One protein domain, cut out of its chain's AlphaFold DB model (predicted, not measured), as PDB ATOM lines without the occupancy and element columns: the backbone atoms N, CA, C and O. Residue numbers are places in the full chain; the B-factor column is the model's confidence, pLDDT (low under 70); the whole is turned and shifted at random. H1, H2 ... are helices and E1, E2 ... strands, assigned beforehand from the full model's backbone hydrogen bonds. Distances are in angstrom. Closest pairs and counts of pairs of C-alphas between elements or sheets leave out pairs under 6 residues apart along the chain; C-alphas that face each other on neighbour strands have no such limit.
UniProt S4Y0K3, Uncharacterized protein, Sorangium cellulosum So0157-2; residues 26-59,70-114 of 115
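Overview. This is residues 26 to 59 and 70 to 114 of the 115 residues of an uncharacterized protein of Sorangium cellulosum So0157-2 (UniProt S4Y0K3). Three helices cluster at one end, H3 about perpendicular to both H1 and H2, meeting H2 with its residues 99 to 103 and H1 with its residues 106 to 110, while a long two-stranded hairpin, E1 and E2, reaches away from them to a turn at Arg 47. An unnamed stretch, residues 70 to 83, runs between hairpin and H2, its residues 74 to 75 pairing briefly with E2. The 79 printed residues include three named helices and two named strands in the order H1 E1 E2 H2 H3; the sheet, order E1 - E2, is antiparallel and the class mixed. The whole is compact, with a radius of gyration of the C-alphas of 12.6 A and spans of 38 by 28 by 22 A.

Arrangement. H1, residues 26 to 34, and H3, residues 99 to 112, touch about perpendicular at 86 degrees; their closest C-alphas, Asp 27 and Ala 110, are 5.9 A apart, and H3 uses residues 106 to 110 alone. E1, residues 38 to 44, and E2, residues 50 to 56, form an antiparallel hairpin at 153 degrees, with N 40 and O 54 within hydrogen-bond range at 2.8 A. The closest C-alphas of H1 and E2, Leu 32 and Trp 55, are 7.2 A apart. Residues 54 to 55 of E2 pair antiparallel with residues 74 to 75. H2, residues 84 to 95, touches H3 about perpendicular at 74 degrees; their closest C-alphas, Ala 92 and Pro 99, are 5.1 A apart. H1 and H2 are near each other, with 6 pairs of C-alphas within 10 A. E1 is apart from H2 and H3. In H1, H2 and H3 every O i to N i+4 pair is within hydrogen-bond range.

Along the chain. H1 begins at C-alpha 26 (-41.447, -18.002, 22.499). E1 is 17.9 A long and E2 18.3 A. H2 is 16.5 A long. H3, 20.3 A, ends at C-alpha 112 (-44.153, -5.745, 29.061).

Size, cuts and confidence. The C-alphas farthest apart, Arg 47 and Met 112, are 39.7 A apart. Residues 60 to 69 are not printed, and C-alphas 59 and 70 are 16.1 A apart across this cut, in the link from E2 to H2. The links printed whole are tight. Mean pLDDT of the printed part is 78.0; residues 42 to 52, 59, 70 to 71, 78 to 82 and 114 are under 70.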
ATOM      1  N   ALA A  26     -40.092 -18.532  22.629       83.88
ATOM      2  CA  ALA A  26     -41.447 -18.002  22.499       83.88
ATOM      3  C   ALA A  26     -41.478 -16.472  22.383       83.88
ATOM      4  O   ALA A  26     -42.324 -15.938  21.671       83.88
ATOM      5  N   ASP A  27     -40.546 -15.776  23.035       87.25
ATOM      6  CA  ASP A  27     -40.458 -14.314  22.968       87.25
ATOM      7  C   ASP A  27     -40.035 -13.852  21.571       87.25
ATOM      8  O   ASP A  27     -40.576 -12.881  21.046       87.25
ATOM      9  N   ILE A  28     -39.126 -14.596  20.933       87.44
ATOM     10  CA  ILE A  28     -38.706 -14.346  19.549       87.44
ATOM     11  C   ILE A  28     -39.881 -14.555  18.587       87.44
ATOM     12  O   ILE A  28     -40.143 -13.709  17.740       87.44
ATOM     13  N   GLU A  29     -40.636 -15.646  18.723       87.62
ATOM     14  CA  GLU A  29     -41.796 -15.897  17.855       87.62
ATOM     15  C   GLU A  29     -42.924 -14.876  18.074       87.62
ATOM     16  O   GLU A  29     -43.566 -14.436  17.118       87.62
ATOM     17  N   ARG A  30     -43.125 -14.422  19.318       88.31
ATOM     18  CA  ARG A  30     -44.051 -13.326  19.637       88.31
ATOM     19  C   ARG A  30     -43.606 -12.014  18.990       88.31
ATOM     20  O   ARG A  30     -44.445 -11.319  18.418       88.31
ATOM     21  N   TYR A  31     -42.313 -11.702  19.041       90.56
ATOM     22  CA  TYR A  31     -41.729 -10.545  18.361       90.56
ATOM     23  C   TYR A  31     -41.970 -10.596  16.846       90.56
ATOM     24  O   TYR A  31     -42.500  -9.645  16.273       90.56
ATOM     25  N   LEU A  32     -41.663 -11.728  16.206       89.81
ATOM     26  CA  LEU A  32     -41.861 -11.931  14.768       89.81
ATOM     27  C   LEU A  32     -43.327 -11.717  14.366       89.81
ATOM     28  O   LEU A  32     -43.614 -10.968  13.430       89.81
ATOM     29  N   SER A  33     -44.258 -12.307  15.119       88.44
ATOM     30  CA  SER A  33     -45.698 -12.118  14.916       88.44
ATOM     31  C   SER A  33     -46.109 -10.642  15.021       88.44
ATOM     32  O   SER A  33     -46.771 -10.118  14.125       88.44
ATOM     33  N   ALA A  34     -45.650  -9.935  16.060       89.12
ATOM     34  CA  ALA A  34     -45.948  -8.515  16.261       89.12
ATOM     35  C   ALA A  34     -45.378  -7.614  15.150       89.12
ATOM     36  O   ALA A  34     -45.969  -6.588  14.815       89.12
ATOM     37  N   ARG A  35     -44.255  -8.008  14.540       86.62
ATOM     38  CA  ARG A  35     -43.629  -7.314  13.402       86.62
ATOM     39  C   ARG A  35     -44.265  -7.660  12.050       86.62
ATOM     40  O   ARG A  35     -43.825  -7.153  11.022       86.62
ATOM     41  N   GLY A  36     -45.302  -8.499  12.035       85.38
ATOM     42  CA  GLY A  36     -46.029  -8.879  10.825       85.38
ATOM     43  C   GLY A  36     -45.355  -9.983  10.009       85.38
ATOM     44  O   GLY A  36     -45.709 -10.176   8.842       85.38
ATOM     45  N   TYR A  37     -44.406 -10.718  10.598       86.69
ATOM     46  CA  TYR A  37     -43.872 -11.918   9.963       86.69
ATOM     47  C   TYR A  37     -44.959 -12.993   9.898       86.69
ATOM     48  O   TYR A  37     -45.754 -13.169  10.822       86.69
ATOM     49  N   ARG A  38     -44.978 -13.752   8.802       84.69
ATOM     50  CA  ARG A  38     -45.928 -14.848   8.592       84.69
ATOM     51  C   ARG A  38     -45.255 -16.185   8.857       84.69
ATOM     52  O   ARG A  38     -44.261 -16.513   8.210       84.69
ATOM     53  N   ALA A  39     -45.827 -16.960   9.771       84.44
ATOM     54  CA  ALA A  39     -45.385 -18.318  10.045       84.44
ATOM     55  C   ALA A  39     -45.886 -19.287   8.963       84.44
ATOM     56  O   ALA A  39     -47.079 -19.345   8.664       84.44
ATOM     57  N   PHE A  40     -44.979 -20.092   8.422       80.19
ATOM     58  CA  PHE A  40     -45.265 -21.215   7.539       80.19
ATOM     59  C   PHE A  40     -44.723 -22.494   8.166       80.19
ATOM     60  O   PHE A  40     -43.540 -22.595   8.484       80.19
ATOM     61  N   HIS A  41     -45.594 -23.484   8.339       72.94
ATOM     62  CA  HIS A  41     -45.197 -24.794   8.840       72.94
ATOM     63  C   HIS A  41     -44.686 -25.633   7.671       72.94
ATOM     64  O   HIS A  41     -45.424 -25.886   6.719       72.94
ATOM     65  N   VAL A  42     -43.432 -26.067   7.747       68.62
ATOM     66  CA  VAL A  42     -42.803 -26.907   6.730       68.62
ATOM     67  C   VAL A  42     -42.358 -28.211   7.375       68.62
ATOM     68  O   VAL A  42     -41.628 -28.233   8.366       68.62
ATOM     69  N   VAL A  43     -42.787 -29.326   6.791       64.25
ATOM     70  CA  VAL A  43     -42.215 -30.637   7.096       64.25
ATOM     71  C   VAL A  43     -41.006 -30.806   6.185       64.25
ATOM     72  O   VAL A  43     -41.170 -30.943   4.975       64.25
ATOM     73  N   ILE A  44     -39.795 -30.763   6.743       64.12
ATOM     74  CA  ILE A  44     -38.572 -30.952   5.963       64.12
ATOM     75  C   ILE A  44     -38.326 -32.463   5.828       64.12
ATOM     76  O   ILE A  44     -38.084 -33.133   6.841       64.12
ATOM     77  N   PRO A  45     -38.357 -33.026   4.603       57.75
ATOM     78  CA  PRO A  45     -38.234 -34.462   4.365       57.75
ATOM     79  C   PRO A  45     -36.777 -34.959   4.417       57.75
ATOM     80  O   PRO A  45     -36.387 -35.840   3.655       57.75
ATOM     81  N   VAL A  46     -35.945 -34.403   5.302       59.59
ATOM     82  CA  VAL A  46     -34.578 -34.892   5.557       59.59
ATOM     83  C   VAL A  46     -34.581 -35.742   6.819       59.59
ATOM     84  O   VAL A  46     -35.225 -35.381   7.798       59.59
ATOM     85  N   ARG A  47     -33.905 -36.897   6.810       45.19
ATOM     86  CA  ARG A  47     -33.860 -37.783   7.984       45.19
ATOM     87  C   ARG A  47     -32.905 -37.231   9.058       45.19
ATOM     88  O   ARG A  47     -31.784 -36.863   8.715       45.19
ATOM     89  N   PRO A  48     -33.281 -37.269  10.351       57.84
ATOM     90  CA  PRO A  48     -34.620 -37.578  10.865       57.84
ATOM     91  C   PRO A  48     -35.600 -36.447  10.533       57.84
ATOM     92  O   PRO A  48     -35.220 -35.287  10.655       57.84
ATOM     93  N   TRP A  49     -36.835 -36.794  10.138       57.03
ATOM     94  CA  TRP A  49     -37.881 -35.836   9.755       57.03
ATOM     95  C   TRP A  49     -37.979 -34.698  10.772       57.03
ATOM     96  O   TRP A  49     -38.164 -34.953  11.965       57.03
ATOM     97  N   ARG A  50     -37.861 -33.448  10.311       62.62
ATOM     98  CA  ARG A  50     -37.982 -32.264  11.170       62.62
ATOM     99  C   ARG A  50     -39.172 -31.429  10.730       62.62
ATOM    100  O   ARG A  50     -39.298 -31.089   9.557       62.62
ATOM    101  N   VAL A  51     -40.033 -31.090  11.684       63.12
ATOM    102  CA  VAL A  51     -41.003 -30.009  11.506       63.12
ATOM    103  C   VAL A  51     -40.258 -28.713  11.796       63.12
ATOM    104  O   VAL A  51     -39.729 -28.550  12.893       63.12
ATOM    105  N   ALA A  52     -40.189 -27.823  10.816       69.38
ATOM    106  CA  ALA A  52     -39.664 -26.478  10.980       69.38
ATOM    107  C   ALA A  52     -40.810 -25.480  10.809       69.38
ATOM    108  O   ALA A  52     -41.672 -25.634   9.943       69.38
ATOM    109  N   VAL A  53     -40.822 -24.444  11.637       77.00
ATOM    110  CA  VAL A  53     -41.633 -23.252  11.394       77.00
ATOM    111  C   VAL A  53     -40.705 -22.246  10.743       77.00
ATOM    112  O   VAL A  53     -39.629 -21.987  11.266       77.00
ATOM    113  N   LEU A  54     -41.089 -21.703   9.596       84.50
ATOM    114  CA  LEU A  54     -40.345 -20.656   8.907       84.50
ATOM    115  C   LEU A  54     -41.137 -19.356   9.016       84.50
ATOM    116  O   LEU A  54     -42.308 -19.309   8.644       84.50
ATOM    117  N   TRP A  55     -40.509 -18.304   9.523       85.62
ATOM    118  CA  TRP A  55     -41.104 -16.980   9.642       85.62
ATOM    119  C   TRP A  55     -40.620 -16.095   8.506       85.62
ATOM    120  O   TRP A  55     -39.444 -15.742   8.442       85.62
ATOM    121  N   PHE A  56     -41.533 -15.724   7.615       84.31
ATOM    122  CA  PHE A  56     -41.232 -14.860   6.479       84.31
ATOM    123  C   PHE A  56     -41.534 -13.401   6.828       84.31
ATOM    124  O   PHE A  56     -42.616 -13.139   7.361       84.31
ATOM    125  N   PRO A  57     -40.631 -12.454   6.522       81.50
ATOM    126  CA  PRO A  57     -40.861 -11.038   6.755       81.50
ATOM    127  C   PRO A  57     -42.059 -10.541   5.938       81.50
ATOM    128  O   PRO A  57     -42.410 -11.140   4.913       81.50
ATOM    129  N   PRO A  58     -42.697  -9.440   6.366       76.44
ATOM    130  CA  PRO A  58     -43.762  -8.823   5.591       76.44
ATOM    131  C   PRO A  58     -43.258  -8.426   4.196       76.44
ATOM    132  O   PRO A  58     -42.117  -7.993   4.020       76.44
ATOM    133  N   ILE A  59     -44.120  -8.575   3.186       68.25
ATOM    134  CA  ILE A  59     -43.822  -8.119   1.825       68.25
ATOM    135  C   ILE A  59     -43.732  -6.591   1.874       68.25
ATOM    136  O   ILE A  59     -44.707  -5.929   2.226       68.25
ATOM    137  N   HIS A  70     -33.234 -19.386   1.029       52.19
ATOM    138  CA  HIS A  70     -32.444 -19.467   2.263       52.19
ATOM    139  C   HIS A  70     -32.184 -18.130   2.979       52.19
ATOM    140  O   HIS A  70     -31.826 -18.138   4.154       52.19
ATOM    141  N   ASP A  71     -32.376 -16.981   2.322       58.75
ATOM    142  CA  ASP A  71     -31.918 -15.691   2.871       58.75
ATOM    143  C   ASP A  71     -33.021 -14.839   3.513       58.75
ATOM    144  O   ASP A  71     -32.730 -13.801   4.110       58.75
ATOM    145  N   ARG A  72     -34.290 -15.254   3.408       71.56
ATOM    146  CA  ARG A  72     -35.449 -14.428   3.795       71.56
ATOM    147  C   ARG A  72     -36.409 -15.076   4.792       71.56
ATOM    148  O   ARG A  72     -37.550 -14.641   4.868       71.56
ATOM    149  N   TYR A  73     -36.007 -16.084   5.555       78.69
ATOM    150  CA  TYR A  73     -36.834 -16.569   6.660       78.69
ATOM    151  C   TYR A  73     -36.039 -16.661   7.955       78.69
ATOM    152  O   TYR A  73     -34.825 -16.846   7.942       78.69
ATOM    153  N   VAL A  74     -36.746 -16.560   9.074       82.25
ATOM    154  CA  VAL A  74     -36.223 -16.889  10.401       82.25
ATOM    155  C   VAL A  74     -36.759 -18.266  10.768       82.25
ATOM    156  O   VAL A  74     -37.969 -18.491  10.730       82.25
ATOM    157  N   GLU A  75     -35.884 -19.213  11.097       80.44
ATOM    158  CA  GLU A  75     -36.345 -20.504  11.613       80.44
ATOM    159  C   GLU A  75     -36.914 -20.331  13.018       80.44
ATOM    160  O   GLU A  75     -36.266 -19.766  13.896       80.44
ATOM    161  N   GLY A  76     -38.121 -20.847  13.228       75.19
ATOM    162  CA  GLY A  76     -38.841 -20.826  14.491       75.19
ATOM    163  C   GLY A  76     -38.045 -21.547  15.580       75.19
ATOM    164  O   GLY A  76     -37.919 -22.777  15.523       75.19
ATOM    165  N   PRO A  77     -37.512 -20.822  16.576       70.25
ATOM    166  CA  PRO A  77     -36.616 -21.391  17.575       70.25
ATOM    167  C   PRO A  77     -37.305 -22.370  18.539       70.25
ATOM    168  O   PRO A  77     -36.622 -23.070  19.294       70.25
ATOM    169  N   GLN A  78     -38.644 -22.444  18.567       64.88
ATOM    170  CA  GLN A  78     -39.336 -23.462  19.368       64.88
ATOM    171  C   GLN A  78     -39.114 -24.876  18.822       64.88
ATOM    172  O   GLN A  78     -38.926 -25.821  19.595       64.88
ATOM    173  N   VAL A  79     -39.119 -25.013  17.498       62.22
ATOM    174  CA  VAL A  79     -39.067 -26.301  16.792       62.22
ATOM    175  C   VAL A  79     -37.721 -26.565  16.129       62.22
ATOM    176  O   VAL A  79     -37.353 -27.726  15.942       62.22
ATOM    177  N   SER A  80     -36.957 -25.521  15.816       63.28
ATOM    178  CA  SER A  80     -35.629 -25.676  15.242       63.28
ATOM    179  C   SER A  80     -34.612 -26.088  16.319       63.28
ATOM    180  O   SER A  80     -34.720 -25.757  17.501       63.28
ATOM    181  N   ALA A  81     -33.611 -26.874  15.917       58.12
ATOM    182  CA  ALA A  81     -32.457 -27.184  16.768       58.12
ATOM    183  C   ALA A  81     -31.413 -26.048  16.758       58.12
ATOM    184  O   ALA A  81     -30.318 -26.231  17.291       58.12
ATOM    185  N   HIS A  82     -31.731 -24.923  16.108       64.44
ATOM    186  CA  HIS A  82     -30.831 -23.792  15.948       64.44
ATOM    187  C   HIS A  82     -30.679 -23.018  17.254       64.44
ATOM    188  O   HIS A  82     -31.535 -23.059  18.144       64.44
ATOM    189  N   ARG A  83     -29.536 -22.344  17.380       70.25
ATOM    190  CA  ARG A  83     -29.253 -21.487  18.525       70.25
ATOM    191  C   ARG A  83     -30.136 -20.243  18.447       70.25
ATOM    192  O   ARG A  83     -30.486 -19.792  17.359       70.25
ATOM    193  N   LEU A  84     -30.523 -19.696  19.598       79.81
ATOM    194  CA  LEU A  84     -31.342 -18.478  19.621       79.81
ATOM    195  C   LEU A  84     -30.586 -17.289  19.025       79.81
ATOM    196  O   LEU A  84     -31.183 -16.417  18.404       79.81
ATOM    197  N   GLU A  85     -29.274 -17.291  19.212       80.50
ATOM    198  CA  GLU A  85     -28.317 -16.356  18.649       80.50
ATOM    199  C   GLU A  85     -28.431 -16.309  17.120       80.50
ATOM    200  O   GLU A  85     -28.592 -15.224  16.569       80.50
ATOM    201  N   ASP A  86     -28.494 -17.468  16.451       81.44
ATOM    202  CA  ASP A  86     -28.643 -17.552  14.990       81.44
ATOM    203  C   ASP A  86     -29.964 -16.910  14.524       81.44
ATOM    204  O   ASP A  86     -30.018 -16.227  13.497       81.44
ATOM    205  N   ALA A  87     -31.047 -17.101  15.288       83.31
ATOM    206  CA  ALA A  87     -32.341 -16.490  14.989       83.31
ATOM    207  C   ALA A  87     -32.281 -14.961  15.132       83.31
ATOM    208  O   ALA A  87     -32.770 -14.244  14.260       83.31
ATOM    209  N   ILE A  88     -31.640 -14.455  16.189       86.25
ATOM    210  CA  ILE A  88     -31.460 -13.015  16.424       86.25
ATOM    211  C   ILE A  88     -30.587 -12.389  15.333       86.25
ATOM    212  O   ILE A  88     -30.937 -11.334  14.807       86.25
ATOM    213  N   GLU A  89     -29.481 -13.032  14.962       85.44
ATOM    214  CA  GLU A  89     -28.613 -12.577  13.873       85.44
ATOM    215  C   GLU A  89     -29.359 -12.547  12.537       85.44
ATOM    216  O   GLU A  89     -29.239 -11.586  11.776       85.44
ATOM    217  N   THR A  90     -30.189 -13.558  12.271       86.50
ATOM    218  CA  THR A  90     -31.005 -13.615  11.054       86.50
ATOM    219  C   THR A  90     -32.034 -12.487  11.018       86.50
ATOM    220  O   THR A  90     -32.161 -11.821   9.991       86.50
ATOM    221  N   ILE A  91     -32.725 -12.223  12.132       87.69
ATOM    222  CA  ILE A  91     -33.654 -11.089  12.258       87.69
ATOM    223  C   ILE A  91     -32.909  -9.775  12.022       87.69
ATOM    224  O   ILE A  91     -33.335  -8.967  11.205       87.69
ATOM    225  N   ALA A  92     -31.773  -9.580  12.687       86.69
ATOM    226  CA  ALA A  92     -30.968  -8.370  12.569       86.69
ATOM    227  C   ALA A  92     -30.513  -8.121  11.127       86.69
ATOM    228  O   ALA A  92     -30.637  -7.008  10.620       86.69
ATOM    229  N   ARG A  93     -30.077  -9.176  10.430       86.31
ATOM    230  CA  ARG A  93     -29.727  -9.124   9.008       86.31
ATOM    231  C   ARG A  93     -30.924  -8.749   8.130       86.31
ATOM    232  O   ARG A  93     -30.768  -7.911   7.249       86.31
ATOM    233  N   ILE A  94     -32.093  -9.358   8.353       84.44
ATOM    234  CA  ILE A  94     -33.319  -9.074   7.585       84.44
ATOM    235  C   ILE A  94     -33.792  -7.635   7.820       84.44
ATOM    236  O   ILE A  94     -34.209  -6.965   6.877       84.44
ATOM    237  N   GLU A  95     -33.709  -7.147   9.056       84.75
ATOM    238  CA  GLU A  95     -34.149  -5.802   9.428       84.75
ATOM    239  C   GLU A  95     -33.090  -4.711   9.196       84.75
ATOM    240  O   GLU A  95     -33.395  -3.533   9.370       84.75
ATOM    241  N   GLY A  96     -31.862  -5.070   8.804       83.88
ATOM    242  CA  GLY A  96     -30.765  -4.119   8.599       83.88
ATOM    243  C   GLY A  96     -30.284  -3.442   9.890       83.88
ATOM    244  O   GLY A  96     -29.919  -2.268   9.869       83.88
ATOM    245  N   ARG A  97     -30.314  -4.157  11.019       86.62
ATOM    246  CA  ARG A  97     -30.025  -3.646  12.374       86.62
ATOM    247  C   ARG A  97     -28.911  -4.434  13.056       86.62
ATOM    248  O   ARG A  97     -28.509  -5.493  12.581       86.62
ATOM    249  N   ALA A  98     -28.426  -3.947  14.199       87.00
ATOM    250  CA  ALA A  98     -27.474  -4.708  15.005       87.00
ATOM    251  C   ALA A  98     -28.190  -5.800  15.838       87.00
ATOM    252  O   ALA A  98     -29.239  -5.526  16.432       87.00
ATOM    253  N   PRO A  99     -27.614  -7.012  15.990       85.06
ATOM    254  CA  PRO A  99     -28.206  -8.090  16.798       85.06
ATOM    255  C   PRO A  99     -28.539  -7.685  18.240       85.06
ATOM    256  O   PRO A  99     -29.567  -8.087  18.782       85.06
ATOM    257  N   GLY A 100     -27.709  -6.835  18.854       85.06
ATOM    258  CA  GLY A 100     -27.948  -6.322  20.204       85.06
ATOM    259  C   GLY A 100     -29.183  -5.421  20.318       85.06
ATOM    260  O   GLY A 100     -29.838  -5.423  21.359       85.06
ATOM    261  N   GLU A 101     -29.537  -4.686  19.260       87.12
ATOM    262  CA  GLU A 101     -30.744  -3.849  19.235       87.12
ATOM    263  C   GLU A 101     -32.005  -4.708  19.157       87.12
ATOM    264  O   GLU A 101     -32.945  -4.486  19.917       87.12
ATOM    265  N   VAL A 102     -31.984  -5.726  18.293       88.12
ATOM    266  CA  VAL A 102     -33.069  -6.706  18.154       88.12
ATOM    267  C   VAL A 102     -33.278  -7.457  19.467       88.12
ATOM    268  O   VAL A 102     -34.388  -7.503  19.992       88.12
ATOM    269  N   LEU A 103     -32.202  -7.991  20.052       87.62
ATOM    270  CA  LEU A 103     -32.265  -8.718  21.319       87.62
ATOM    271  C   LEU A 103     -32.802  -7.837  22.459       87.62
ATOM    272  O   LEU A 103     -33.602  -8.302  23.271       87.62
ATOM    273  N   ARG A 104     -32.401  -6.559  22.508       86.62
ATOM    274  CA  ARG A 104     -32.902  -5.598  23.500       86.62
ATOM    275  C   ARG A 104     -34.397  -5.345  23.339       86.62
ATOM    276  O   ARG A 104     -35.107  -5.307  24.338       86.62
ATOM    277  N   GLU A 105     -34.871  -5.171  22.113       89.62
ATOM    278  CA  GLU A 105     -36.285  -4.928  21.828       89.62
ATOM    279  C   GLU A 105     -37.151  -6.136  22.198       89.62
ATOM    280  O   GLU A 105     -38.157  -5.979  22.888       89.62
ATOM    281  N   ILE A 106     -36.705  -7.350  21.854       88.88
ATOM    282  CA  ILE A 106     -37.376  -8.595  22.252       88.88
ATOM    283  C   ILE A 106     -37.455  -8.700  23.779       88.88
ATOM    284  O   ILE A 106     -38.514  -9.011  24.322       88.88
ATOM    285  N   ALA A 107     -36.361  -8.403  24.488       86.75
ATOM    286  CA  ALA A 107     -36.335  -8.445  25.948       86.75
ATOM    287  C   ALA A 107     -37.310  -7.436  26.584       86.75
ATOM    288  O   ALA A 107     -37.991  -7.772  27.553       86.75
ATOM    289  N   VAL A 108     -37.416  -6.225  26.026       86.50
ATOM    290  CA  VAL A 108     -38.386  -5.213  26.477       86.50
ATOM    291  C   VAL A 108     -39.820  -5.680  26.219       86.50
ATOM    292  O   VAL A 108     -40.644  -5.621  27.127       86.50
ATOM    293  N   MET A 109     -40.124  -6.206  25.028       87.06
ATOM    294  CA  MET A 109     -41.460  -6.735  24.722       87.06
ATOM    295  C   MET A 109     -41.844  -7.914  25.625       87.06
ATOM    296  O   MET A 109     -42.996  -8.014  26.040       87.06
ATOM    297  N   ALA A 110     -40.891  -8.789  25.957       84.38
ATOM    298  CA  ALA A 110     -41.112  -9.901  26.878       84.38
ATOM    299  C   ALA A 110     -41.401  -9.420  28.309       84.38
ATOM    300  O   ALA A 110     -42.237 -10.002  28.994       84.38
ATOM    301  N   GLN A 111     -40.741  -8.347  28.762       80.88
ATOM    302  CA  GLN A 111     -41.014  -7.744  30.066       80.88
ATOM    303  C   GLN A 111     -42.430  -7.161  30.139       80.88
ATOM    304  O   GLN A 111     -43.152  -7.464  31.081       80.88
ATOM    305  N   MET A 112     -42.835  -6.396  29.121       80.19
ATOM    306  CA  MET A 112     -44.153  -5.745  29.061       80.19
ATOM    307  C   MET A 112     -45.329  -6.726  28.981       80.19
ATOM    308  O   MET A 112     -46.463  -6.331  29.204       80.19
ATOM    309  N   ALA A 113     -45.082  -7.979  28.596       73.88
ATOM    310  CA  ALA A 113     -46.127  -8.985  28.436       73.88
ATOM    311  C   ALA A 113     -46.343  -9.868  29.680       73.88
ATOM    312  O   ALA A 113     -47.245 -10.703  29.662       73.88
ATOM    313  N   ASP A 114     -45.497  -9.725  30.704       64.44
ATOM    314  CA  ASP A 114     -45.618 -10.413  31.996       64.44
ATOM    315  C   ASP A 114     -46.164  -9.496  33.114       64.44
ATOM    316  O   ASP A 114     -46.368  -9.975  34.233       64.44
TER     317      ASP A 114